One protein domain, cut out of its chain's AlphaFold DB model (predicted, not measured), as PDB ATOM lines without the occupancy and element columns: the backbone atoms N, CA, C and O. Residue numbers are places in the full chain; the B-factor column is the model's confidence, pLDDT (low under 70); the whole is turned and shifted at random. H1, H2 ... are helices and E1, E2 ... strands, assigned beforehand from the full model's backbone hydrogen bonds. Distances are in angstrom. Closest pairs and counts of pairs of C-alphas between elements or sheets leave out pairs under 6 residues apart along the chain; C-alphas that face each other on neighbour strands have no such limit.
ATOM      1  N   THR A  88     183.188 201.708 188.089       80.19
ATOM      2  CA  THR A  88     181.831 202.134 187.753       80.19
ATOM      3  C   THR A  88     181.304 202.994 188.890       80.19
ATOM      4  O   THR A  88     181.326 202.578 190.047       80.19
ATOM      5  N   PHE A  89     180.851 204.203 188.578       82.50
ATOM      6  CA  PHE A  89     180.399 205.171 189.567       82.50
ATOM      7  C   PHE A  89     178.999 204.818 190.077       82.50
ATOM      8  O   PHE A  89     178.037 204.792 189.306       82.50
ATOM      9  N   LEU A  90     178.884 204.581 191.384       79.62
ATOM     10  CA  LEU A  90     177.640 204.175 192.049       79.62
ATOM     11  C   LEU A  90     176.996 205.289 192.880       79.62
ATOM     12  O   LEU A  90     175.904 205.101 193.407       79.62
ATOM     13  N   GLY A  91     177.644 206.447 192.984       82.00
ATOM     14  CA  GLY A  91     177.131 207.591 193.725       82.00
ATOM     15  C   GLY A  91     178.211 208.220 194.584       82.00
ATOM     16  O   GLY A  91     179.401 208.120 194.291       82.00
ATOM     17  N   LYS A  92     177.792 208.883 195.656       84.31
ATOM     18  CA  LYS A  92     178.703 209.433 196.651       84.31
ATOM     19  C   LYS A  92     178.453 208.786 198.005       84.31
ATOM     20  O   LYS A  92     177.316 208.447 198.323       84.31
ATOM     21  N   ALA A  93     179.515 208.622 198.775       83.69
ATOM     22  CA  ALA A  93     179.494 208.051 200.105       83.69
ATOM     23  C   ALA A  93     180.102 209.030 201.113       83.69
ATOM     24  O   ALA A  93     180.937 209.875 200.783       83.69
ATOM     25  N   ILE A  94     179.672 208.883 202.357       84.44
ATOM     26  CA  ILE A  94     180.222 209.560 203.524       84.44
ATOM     27  C   ILE A  94     180.509 208.489 204.584       84.44
ATOM     28  O   ILE A  94     179.730 207.533 204.686       84.44
ATOM     29  N   PRO A  95     181.606 208.595 205.355       83.00
ATOM     30  CA  PRO A  95     181.828 207.723 206.498       83.00
ATOM     31  C   PRO A  95     180.626 207.739 207.446       83.00
ATOM     32  O   PRO A  95     180.076 208.796 207.759       83.00
ATOM     33  N   TRP A  96     180.220 206.561 207.924       80.38
ATOM     34  CA  TRP A  96     179.041 206.428 208.785       80.38
ATOM     35  C   TRP A  96     179.130 207.293 210.047       80.38
ATOM     36  O   TRP A  96     178.131 207.866 210.470       80.38
ATOM     37  N   THR A  97     180.323 207.428 210.627       80.06
ATOM     38  CA  THR A  97     180.562 208.263 211.809       80.06
ATOM     39  C   THR A  97     180.254 209.730 211.547       80.06
ATOM     40  O   THR A  97     179.512 210.337 212.306       80.06
ATOM     41  N   GLU A  98     180.745 210.270 210.430       84.19
ATOM     42  CA  GLU A  98     180.496 211.662 210.050       84.19
ATOM     43  C   GLU A  98     179.014 211.907 209.764       84.19
ATOM     44  O   GLU A  98     178.467 212.947 210.128       84.19
ATOM     45  N   TRP A  99     178.342 210.945 209.127       87.44
ATOM     46  CA  TRP A  99     176.903 211.028 208.900       87.44
ATOM     47  C   TRP A  99     176.109 210.994 210.207       87.44
ATOM     48  O   TRP A  99     175.201 211.802 210.402       87.44
ATOM     49  N   LYS A 100     176.469 210.089 211.120       86.12
ATOM     50  CA  LYS A 100     175.827 209.969 212.427       86.12
ATOM     51  C   LYS A 100     175.978 211.256 213.236       86.12
ATOM     52  O   LYS A 100     174.974 211.759 213.732       86.12
ATOM     53  N   ASP A 101     177.181 211.823 213.299       87.62
ATOM     54  CA  ASP A 101     177.447 213.058 214.046       87.62
ATOM     55  C   ASP A 101     176.569 214.222 213.550       87.62
ATOM     56  O   ASP A 101     176.079 215.026 214.346       87.62
ATOM     57  N   ARG A 102     176.292 214.285 212.241       85.50
ATOM     58  CA  ARG A 102     175.375 215.279 211.651       85.50
ATOM     59  C   ARG A 102     173.921 215.051 212.054       85.50
ATOM     60  O   ARG A 102     173.230 215.997 212.429       85.50
ATOM     61  N   VAL A 103     173.448 213.808 212.014       86.38
ATOM     62  CA  VAL A 103     172.078 213.469 212.439       86.38
ATOM     63  C   VAL A 103     171.889 213.722 213.941       86.38
ATOM     64  O   VAL A 103     170.855 214.252 214.363       86.38
ATOM     65  N   ASP A 104     172.905 213.423 214.749       87.12
ATOM     66  CA  ASP A 104     172.910 213.694 216.188       87.12
ATOM     67  C   ASP A 104     172.938 215.212 216.467       87.12
ATOM     68  O   ASP A 104     172.248 215.690 217.374       87.12
ATOM     69  N   ALA A 105     173.626 216.014 215.646       87.62
ATOM     70  CA  ALA A 105     173.580 217.478 215.722       87.62
ATOM     71  C   ALA A 105     172.168 218.042 215.448       87.62
ATOM     72  O   ALA A 105     171.696 218.934 216.160       87.62
ATOM     73  N   ILE A 106     171.438 217.483 214.478       86.00
ATOM     74  CA  ILE A 106     170.034 217.860 214.224       86.00
ATOM     75  C   ILE A 106     169.166 217.502 215.430       86.00
ATOM     76  O   ILE A 106     168.367 218.321 215.898       86.00
ATOM     77  N   THR A 107     169.346 216.288 215.946       85.12
ATOM     78  CA  THR A 107     168.563 215.757 217.067       85.12
ATOM     79  C   THR A 107     168.820 216.550 218.346       85.12
ATOM     80  O   THR A 107     167.874 216.899 219.042       85.12
ATOM     81  N   SER A 108     170.066 216.932 218.629       84.31
ATOM     82  CA  SER A 108     170.393 217.779 219.786       84.31
ATOM     83  C   SER A 108     169.797 219.188 219.686       84.31
ATOM     84  O   SER A 108     169.434 219.768 220.706       84.31
ATOM     85  N   THR A 109     169.627 219.720 218.472       84.50
ATOM     86  CA  THR A 109     169.067 221.065 218.258       84.50
ATOM     87  C   THR A 109     167.536 221.080 218.314       84.50
ATOM     88  O   THR A 109     166.941 222.011 218.853       84.50
ATOM     89  N   LYS A 110     166.879 220.067 217.734       82.00
ATOM     90  CA  LYS A 110     165.413 220.018 217.560       82.00
ATOM     91  C   LYS A 110     164.698 219.010 218.466       82.00
ATOM     92  O   LYS A 110     163.472 218.948 218.455       82.00
ATOM     93  N   GLY A 111     165.433 218.194 219.213       79.38
ATOM     94  CA  GLY A 111     164.923 217.079 220.015       79.38
ATOM     95  C   GLY A 111     164.607 215.820 219.197       79.38
ATOM     96  O   GLY A 111     164.935 214.719 219.628       79.38
ATOM     97  N   ILE A 112     163.994 215.964 218.015       83.38
ATOM     98  CA  ILE A 112     163.637 214.849 217.120       83.38
ATOM     99  C   ILE A 112     164.022 215.211 215.682       83.38
ATOM    100  O   ILE A 112     163.612 216.254 215.171       83.38
ATOM    101  N   ALA A 113     164.776 214.337 215.012       81.19
ATOM    102  CA  ALA A 113     165.073 214.474 213.589       81.19
ATOM    103  C   ALA A 113     163.878 214.011 212.738       81.19
ATOM    104  O   ALA A 113     163.441 212.862 212.830       81.19
ATOM    105  N   THR A 114     163.346 214.901 211.897       86.00
ATOM    106  CA  THR A 114     162.295 214.549 210.928       86.00
ATOM    107  C   THR A 114     162.892 214.046 209.611       86.00
ATOM    108  O   THR A 114     164.057 214.294 209.301       86.00
ATOM    109  N   ALA A 115     162.089 213.364 208.787       81.25
ATOM    110  CA  ALA A 115     162.532 212.902 207.470       81.25
ATOM    111  C   ALA A 115     162.960 214.057 206.543       81.25
ATOM    112  O   ALA A 115     163.891 213.898 205.756       81.25
ATOM    113  N   ASP A 116     162.315 215.221 206.648       85.00
ATOM    114  CA  ASP A 116     162.670 216.400 205.850       85.00
ATOM    115  C   ASP A 116     163.975 217.043 206.319       85.00
ATOM    116  O   ASP A 116     164.768 217.487 205.489       85.00
ATOM    117  N   ASP A 117     164.249 217.019 207.625       85.31
ATOM    118  CA  ASP A 117     165.534 217.468 208.162       85.31
ATOM    119  C   ASP A 117     166.683 216.595 207.659       85.31
ATOM    120  O   ASP A 117     167.703 217.119 207.212       85.31
ATOM    121  N   ILE A 118     166.487 215.274 207.663       84.62
ATOM    122  CA  ILE A 118     167.470 214.316 207.147       84.62
ATOM    123  C   ILE A 118     167.711 214.544 205.650       84.62
ATOM    124  O   ILE A 118     168.858 214.554 205.210       84.62
ATOM    125  N   ARG A 119     166.653 214.762 204.854       84.44
ATOM    126  CA  ARG A 119     166.796 215.068 203.418       84.44
ATOM    127  C   ARG A 119     167.559 216.363 203.181       84.44
ATOM    128  O   ARG A 119     168.402 216.404 202.292       84.44
ATOM    129  N   ARG A 120     167.264 217.411 203.952       88.00
ATOM    130  CA  ARG A 120     167.945 218.701 203.819       88.00
ATOM    131  C   ARG A 120     169.427 218.580 204.160       88.00
ATOM    132  O   ARG A 120     170.255 218.995 203.360       88.00
ATOM    133  N   GLU A 121     169.757 217.927 205.271       88.88
ATOM    134  CA  GLU A 121     171.154 217.689 205.658       88.88
ATOM    135  C   GLU A 121     171.897 216.836 204.622       88.88
ATOM    136  O   GLU A 121     173.065 217.084 204.320       88.88
ATOM    137  N   LEU A 122     171.213 215.848 204.030       85.12
ATOM    138  CA  LEU A 122     171.771 215.036 202.952       85.12
ATOM    139  C   LEU A 122     172.121 215.892 201.725       85.12
ATOM    140  O   LEU A 122     173.197 215.715 201.156       85.12
ATOM    141  N   ILE A 123     171.238 216.818 201.333       86.81
ATOM    142  CA  ILE A 123     171.466 217.753 200.219       86.81
ATOM    143  C   ILE A 123     172.642 218.683 200.532       86.81
ATOM    144  O   ILE A 123     173.532 218.831 199.694       86.81
ATOM    145  N   ASP A 124     172.681 219.244 201.739       88.88
ATOM    146  CA  ASP A 124     173.733 220.169 202.173       88.88
ATOM    147  C   ASP A 124     175.106 219.481 202.246       88.88
ATOM    148  O   ASP A 124     176.133 220.074 201.913       88.88
ATOM    149  N   THR A 125     175.129 218.198 202.610       87.69
ATOM    150  CA  THR A 125     176.360 217.400 202.726       87.69
ATOM    151  C   THR A 125     176.806 216.803 201.386       87.69
ATOM    152  O   THR A 125     177.982 216.469 201.213       87.69
ATOM    153  N   TYR A 126     175.914 216.692 200.397       85.00
ATOM    154  CA  TYR A 126     176.194 216.056 199.104       85.00
ATOM    155  C   TYR A 126     177.450 216.577 198.363       85.00
ATOM    156  O   TYR A 126     178.144 215.779 197.714       85.00
ATOM    157  N   PRO A 127     177.812 217.878 198.420       85.69
ATOM    158  CA  PRO A 127     179.046 218.381 197.819       85.69
ATOM    159  C   PRO A 127     180.317 217.815 198.460       85.69
ATOM    160  O   PRO A 127     181.260 217.521 197.728       85.69
ATOM    161  N   SER A 128     180.327 217.618 199.783       83.44
ATOM    162  CA  SER A 128     181.486 217.111 200.534       83.44
ATOM    163  C   SER A 128     181.633 215.587 200.512       83.44
ATOM    164  O   SER A 128     182.650 215.070 200.963       83.44
ATOM    165  N   MET A 129     180.640 214.859 199.997       85.88
ATOM    166  CA  MET A 129     180.704 213.400 199.916       85.88
ATOM    167  C   MET A 129     181.718 212.925 198.870       85.88
ATOM    168  O   MET A 129     181.861 213.513 197.791       85.88
ATOM    169  N   ILE A 130     182.369 211.804 199.170       83.25
ATOM    170  CA  ILE A 130     183.409 211.195 198.341       83.25
ATOM    171  C   ILE A 130     182.736 210.358 197.245       83.25
ATOM    172  O   ILE A 130     181.792 209.625 197.540       83.25
ATOM    173  N   PRO A 131     183.171 210.436 195.977       81.88
ATOM    174  CA  PRO A 131     182.645 209.559 194.937       81.88
ATOM    175  C   PRO A 131     182.931 208.091 195.273       81.88
ATOM    176  O   PRO A 131     184.074 207.713 195.510       81.88
ATOM    177  N   PHE A 132     181.894 207.260 195.248       83.06
ATOM    178  CA  PHE A 132     182.005 205.820 195.425       83.06
ATOM    179  C   PHE A 132     181.961 205.132 194.062       83.06
ATOM    180  O   PHE A 132     180.996 205.270 193.298       83.06
ATOM    181  N   MET A 133     183.026 204.398 193.748       82.06
ATOM    182  CA  MET A 133     183.149 203.644 192.507       82.06
ATOM    183  C   MET A 133     183.440 202.174 192.811       82.06
ATOM    184  O   MET A 133     184.288 201.861 193.642       82.06
ATOM    185  N   LEU A 134     182.745 201.268 192.125       79.56
ATOM    186  CA  LEU A 134     182.989 199.829 192.217       79.56
ATOM    187  C   LEU A 134     183.988 199.411 191.145       79.56
ATOM    188  O   LEU A 134     183.828 199.808 189.992       79.56
ATOM    189  N   SER A 135     184.984 198.593 191.483       79.69
ATOM    190  CA  SER A 135     185.875 198.052 190.456       79.69
ATOM    191  C   SER A 135     185.110 197.119 189.514       79.69
ATOM    192  O   SER A 135     184.183 196.408 189.919       79.69
ATOM    193  N   ASP A 136     185.515 197.107 188.248       75.81
ATOM    194  CA  ASP A 136     184.891 196.247 187.248       75.81
ATOM    195  C   ASP A 136     185.114 194.749 187.575       75.81
ATOM    196  O   ASP A 136     184.264 193.932 187.241       75.81
ATOM    197  N   ASP A 137     186.171 194.393 188.326       76.69
ATOM    198  CA  ASP A 137     186.392 193.029 188.844       76.69
ATOM    199  C   ASP A 137     185.269 192.587 189.793       76.69
ATOM    200  O   ASP A 137     184.721 191.495 189.655       76.69
ATOM    201  N   ILE A 138     184.843 193.461 190.710       76.19
ATOM    202  CA  ILE A 138     183.722 193.163 191.612       76.19
ATOM    203  C   ILE A 138     182.410 193.091 190.820       76.19
ATOM    204  O   ILE A 138     181.591 192.209 191.077       76.19
ATOM    205  N   MET A 139     182.228 193.951 189.810       75.31
ATOM    206  CA  MET A 139     181.045 193.912 188.938       75.31
ATOM    207  C   MET A 139     180.893 192.577 188.188       75.31
ATOM    208  O   MET A 139     179.765 192.200 187.862       75.31
ATOM    209  N   THR A 140     181.985 191.838 187.934       74.94
ATOM    210  CA  THR A 140     181.909 190.512 187.289       74.94
ATOM    211  C   THR A 140     181.280 189.433 188.172       74.94
ATOM    212  O   THR A 140     180.777 188.441 187.650       74.94
ATOM    213  N   ARG A 141     181.238 189.622 189.498       77.56
ATOM    214  CA  ARG A 141     180.765 188.611 190.465       77.56
ATOM    215  C   ARG A 141     179.245 188.569 190.648       77.56
ATOM    216  O   ARG A 141     178.768 187.957 191.597       77.56
ATOM    217  N   HIS A 142     178.501 189.181 189.729       75.75
ATOM    218  CA  HIS A 142     177.079 189.502 189.848       75.75
ATOM    219  C   HIS A 142     176.778 190.468 191.007       75.75
ATOM    220  O   HIS A 142     177.303 190.365 192.110       75.75
ATOM    221  N   VAL A 143     175.899 191.435 190.749       76.06
ATOM    222  CA  VAL A 143     175.495 192.451 191.729       76.06
ATOM    223  C   VAL A 143     173.995 192.345 191.949       76.06
ATOM    224  O   VAL A 143     173.225 192.406 190.988       76.06
ATOM    225  N   ALA A 144     173.586 192.215 193.209       79.56
ATOM    226  CA  ALA A 144     172.189 192.269 193.618       79.56
ATOM    227  C   ALA A 144     171.887 193.637 194.241       79.56
ATOM    228  O   ALA A 144     172.546 194.049 195.194       79.56
ATOM    229  N   LEU A 145     170.886 194.340 193.704       77.19
ATOM    230  CA  LEU A 145     170.439 195.622 194.239       77.19
ATOM    231  C   LEU A 145     169.147 195.442 195.045       77.19
ATOM    232  O   LEU A 145     168.083 195.194 194.477       77.19
ATOM    233  N   LEU A 146     169.237 195.602 196.364       80.12
ATOM    234  CA  LEU A 146     168.107 195.469 197.280       80.12
ATOM    235  C   LEU A 146     167.752 196.839 197.861       80.12
ATOM    236  O   LEU A 146     168.569 197.475 198.514       80.12
ATOM    237  N   ALA A 147     166.526 197.296 197.621       75.56
ATOM    238  CA  ALA A 147     165.972 198.494 198.253       75.56
ATOM    239  C   ALA A 147     164.435 198.449 198.233       75.56
ATOM    240  O   ALA A 147     163.855 197.572 197.589       75.56
ATOM    241  N   ALA A 148     163.759 199.372 198.913       78.44
ATOM    242  CA  ALA A 148     162.296 199.473 198.895       78.44
ATOM    243  C   ALA A 148     161.772 200.112 197.590       78.44
ATOM    244  O   ALA A 148     162.534 200.640 196.781       78.44
ATOM    245  N   THR A 149     160.467 200.038 197.329       76.25
ATOM    246  CA  THR A 149     159.857 200.774 196.208       76.25
ATOM    247  C   THR A 149     159.979 202.287 196.429       76.25
ATOM    248  O   THR A 149     159.925 202.763 197.559       76.25
ATOM    249  N   GLY A 150     160.197 203.051 195.353       74.81
ATOM    250  CA  GLY A 150     160.338 204.513 195.426       74.81
ATOM    251  C   GLY A 150     161.701 205.037 195.904       74.81
ATOM    252  O   GLY A 150     161.861 206.243 196.034       74.81
ATOM    253  N   THR A 151     162.699 204.176 196.133       77.62
ATOM    254  CA  THR A 151     164.043 204.597 196.588       77.62
ATOM    255  C   THR A 151     165.048 204.824 195.454       77.62
ATOM    256  O   THR A 151     166.251 204.840 195.702       77.62
ATOM    257  N   GLY A 152     164.598 204.925 194.202       78.81
ATOM    258  CA  GLY A 152     165.496 205.210 193.080       78.81
ATOM    259  C   GLY A 152     166.207 203.995 192.454       78.81
ATOM    260  O   GLY A 152     167.241 204.154 191.804       78.81
ATOM    261  N   LYS A 153     165.728 202.758 192.686       84.00
ATOM    262  CA  LYS A 153     166.395 201.533 192.186       84.00
ATOM    263  C   LYS A 153     166.537 201.512 190.666       84.00
ATOM    264  O   LYS A 153     167.572 201.098 190.148       84.00
ATOM    265  N   THR A 154     165.488 201.929 189.965       81.88
ATOM    266  CA  THR A 154     165.444 201.926 188.503       81.88
ATOM    267  C   THR A 154     166.399 202.974 187.940       81.88
ATOM    268  O   THR A 154     167.156 202.690 187.017       81.88
ATOM    269  N   GLU A 155     166.435 204.157 188.544       83.31
ATOM    270  CA  GLU A 155     167.304 205.271 188.175       83.31
ATOM    271  C   GLU A 155     168.779 204.901 188.347       83.31
ATOM    272  O   GLU A 155     169.590 205.138 187.450       83.31
ATOM    273  N   LEU A 156     169.123 204.248 189.461       80.75
ATOM    274  CA  LEU A 156     170.472 203.744 189.703       80.75
ATOM    275  C   LEU A 156     170.867 202.672 188.678       80.75
ATOM    276  O   LEU A 156     171.977 202.698 188.146       80.75
ATOM    277  N   LEU A 157     169.956 201.749 188.360       83.81
ATOM    278  CA  LEU A 157     170.199 200.698 187.375       83.81
ATOM    279  C   LEU A 157     170.426 201.284 185.972       83.81
ATOM    280  O   LEU A 157     171.383 200.900 185.295       83.81
ATOM    281  N   LEU A 158     169.618 202.264 185.564       83.25
ATOM    282  CA  LEU A 158     169.797 202.989 184.305       83.25
ATOM    283  C   LEU A 158     171.127 203.756 184.268       83.25
ATOM    284  O   LEU A 158     171.821 203.718 183.250       83.25
ATOM    285  N   ALA A 159     171.525 204.397 185.369       81.62
ATOM    286  CA  ALA A 159     172.806 205.096 185.461       81.62
ATOM    287  C   ALA A 159     174.000 204.138 185.296       81.62
ATOM    288  O   ALA A 159     174.926 204.434 184.536       81.62
ATOM    289  N   ILE A 160     173.954 202.961 185.933       83.06
ATOM    290  CA  ILE A 160     174.974 201.913 185.773       83.06
ATOM    291  C   ILE A 160     175.045 201.458 184.312       83.06
ATOM    292  O   ILE A 160     176.134 201.340 183.750       83.06
ATOM    293  N   ILE A 161     173.895 201.234 183.670       82.44
ATOM    294  CA  ILE A 161     173.841 200.815 182.263       82.44
ATOM    295  C   ILE A 161     174.459 201.871 181.350       82.44
ATOM    296  O   ILE A 161     175.306 201.539 180.522       82.44
ATOM    297  N   GLN A 162     174.095 203.143 181.511       82.06
ATOM    298  CA  GLN A 162     174.645 204.224 180.691       82.06
ATOM    299  C   GLN A 162     176.167 204.338 180.828       82.06
ATOM    300  O   GLN A 162     176.861 204.588 179.842       82.06
ATOM    301  N   GLN A 163     176.704 204.130 182.032       82.31
ATOM    302  CA  GLN A 163     178.150 204.115 182.251       82.31
ATOM    303  C   GLN A 163     178.825 202.925 181.562       82.31
ATOM    304  O   GLN A 163     179.867 203.097 180.934       82.31
ATOM    305  N   GLN A 164     178.220 201.739 181.620       79.12
ATOM    306  CA  GLN A 164     178.738 200.539 180.961       79.12
ATOM    307  C   GLN A 164     178.716 200.667 179.428       79.12
ATOM    308  O   GLN A 164     179.699 200.325 178.772       79.12
ATOM    309  N   ILE A 165     177.663 201.269 178.860       80.81
ATOM    310  CA  ILE A 165     177.587 201.579 177.422       80.81
ATOM    311  C   ILE A 165     178.691 202.564 177.023       80.81
ATOM    312  O   ILE A 165     179.381 202.344 176.030       80.81
ATOM    313  N   LYS A 166     178.913 203.628 177.809       79.88
ATOM    314  CA  LYS A 166     179.996 204.597 177.552       79.88
ATOM    315  C   LYS A 166     181.389 203.961 177.592       79.88
ATOM    316  O   LYS A 166     182.290 204.455 176.921       79.88
ATOM    317  N   LYS A 167     181.562 202.873 178.346       77.25
ATOM    318  CA  LYS A 167     182.797 202.073 178.386       77.25
ATOM    319  C   LYS A 167     182.920 201.066 177.231       77.25
ATOM    320  O   LYS A 167     183.957 200.422 177.115       77.25
ATOM    321  N   GLY A 168     181.900 200.924 176.380       71.75
ATOM    322  CA  GLY A 168     181.882 199.966 175.268       71.75
ATOM    323  C   GLY A 168     181.455 198.547 175.657       71.75
ATOM    324  O   GLY A 168     181.674 197.617 174.884       71.75
TER     325      GLY A 168
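Overview. This is residues 88 to 168 of the 184 residues of the protein "DUF87 domain-containing protein" of Pseudomonas aeruginosa (UniProt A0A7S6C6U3). A two-strand ribbon, E1 and E2, forms the middle of a loose, elongated domain; H1 runs out from one end and H2 folds back, while H4 packs on E1 with residues 156 to 164. The 81 printed residues run E1, H1, H2, E2, H3, H4, with antiparallel strands, class mixed; the radius of gyration of the C-alphas is 15.8 A, the spans 50 by 25 by 21 A, only just elongated.

Along the chain. E1, residues 88 to 93, starts at C-alpha (181.831, 202.134, 187.753). H1 is 96 to 110, 21.2 A; H2, 115 to 125, 15.3 A; E2, 130 to 135, 15.5 A; H3, 136 to 139; H4, 153 to 166, 20.2 A, ending at C-alpha (179.996, 204.597, 177.552).

Arrangement. E1 and E2 are antiparallel at 147 degrees, with N 90 and O 132 2.9 A apart, within hydrogen-bond range. The closest C-alphas of E1 and H4, Thr 88 and Gln 163, are 6.9 A apart. H1, with residues 102 to 106 alone, only just touches H2, with 3 pairs of C-alphas within 8 A, the closest Val 103 and Ile 118, 7.1 A; they run opposite ways at a steep tilt of 53 degrees. H3 and H4 are apart. Every O i to N i+4 pair is within hydrogen-bond range in H1, H2 and H4; H3 is too short for one.

Size, cuts and confidence. The farthest C-alphas, Gly 111 and Gly 168, are 50.8 A apart. The printed part has no cut. The link from H3 to H4 is long, and its residues 146 to 152 stand free. No printed residue is under 70 in pLDDT.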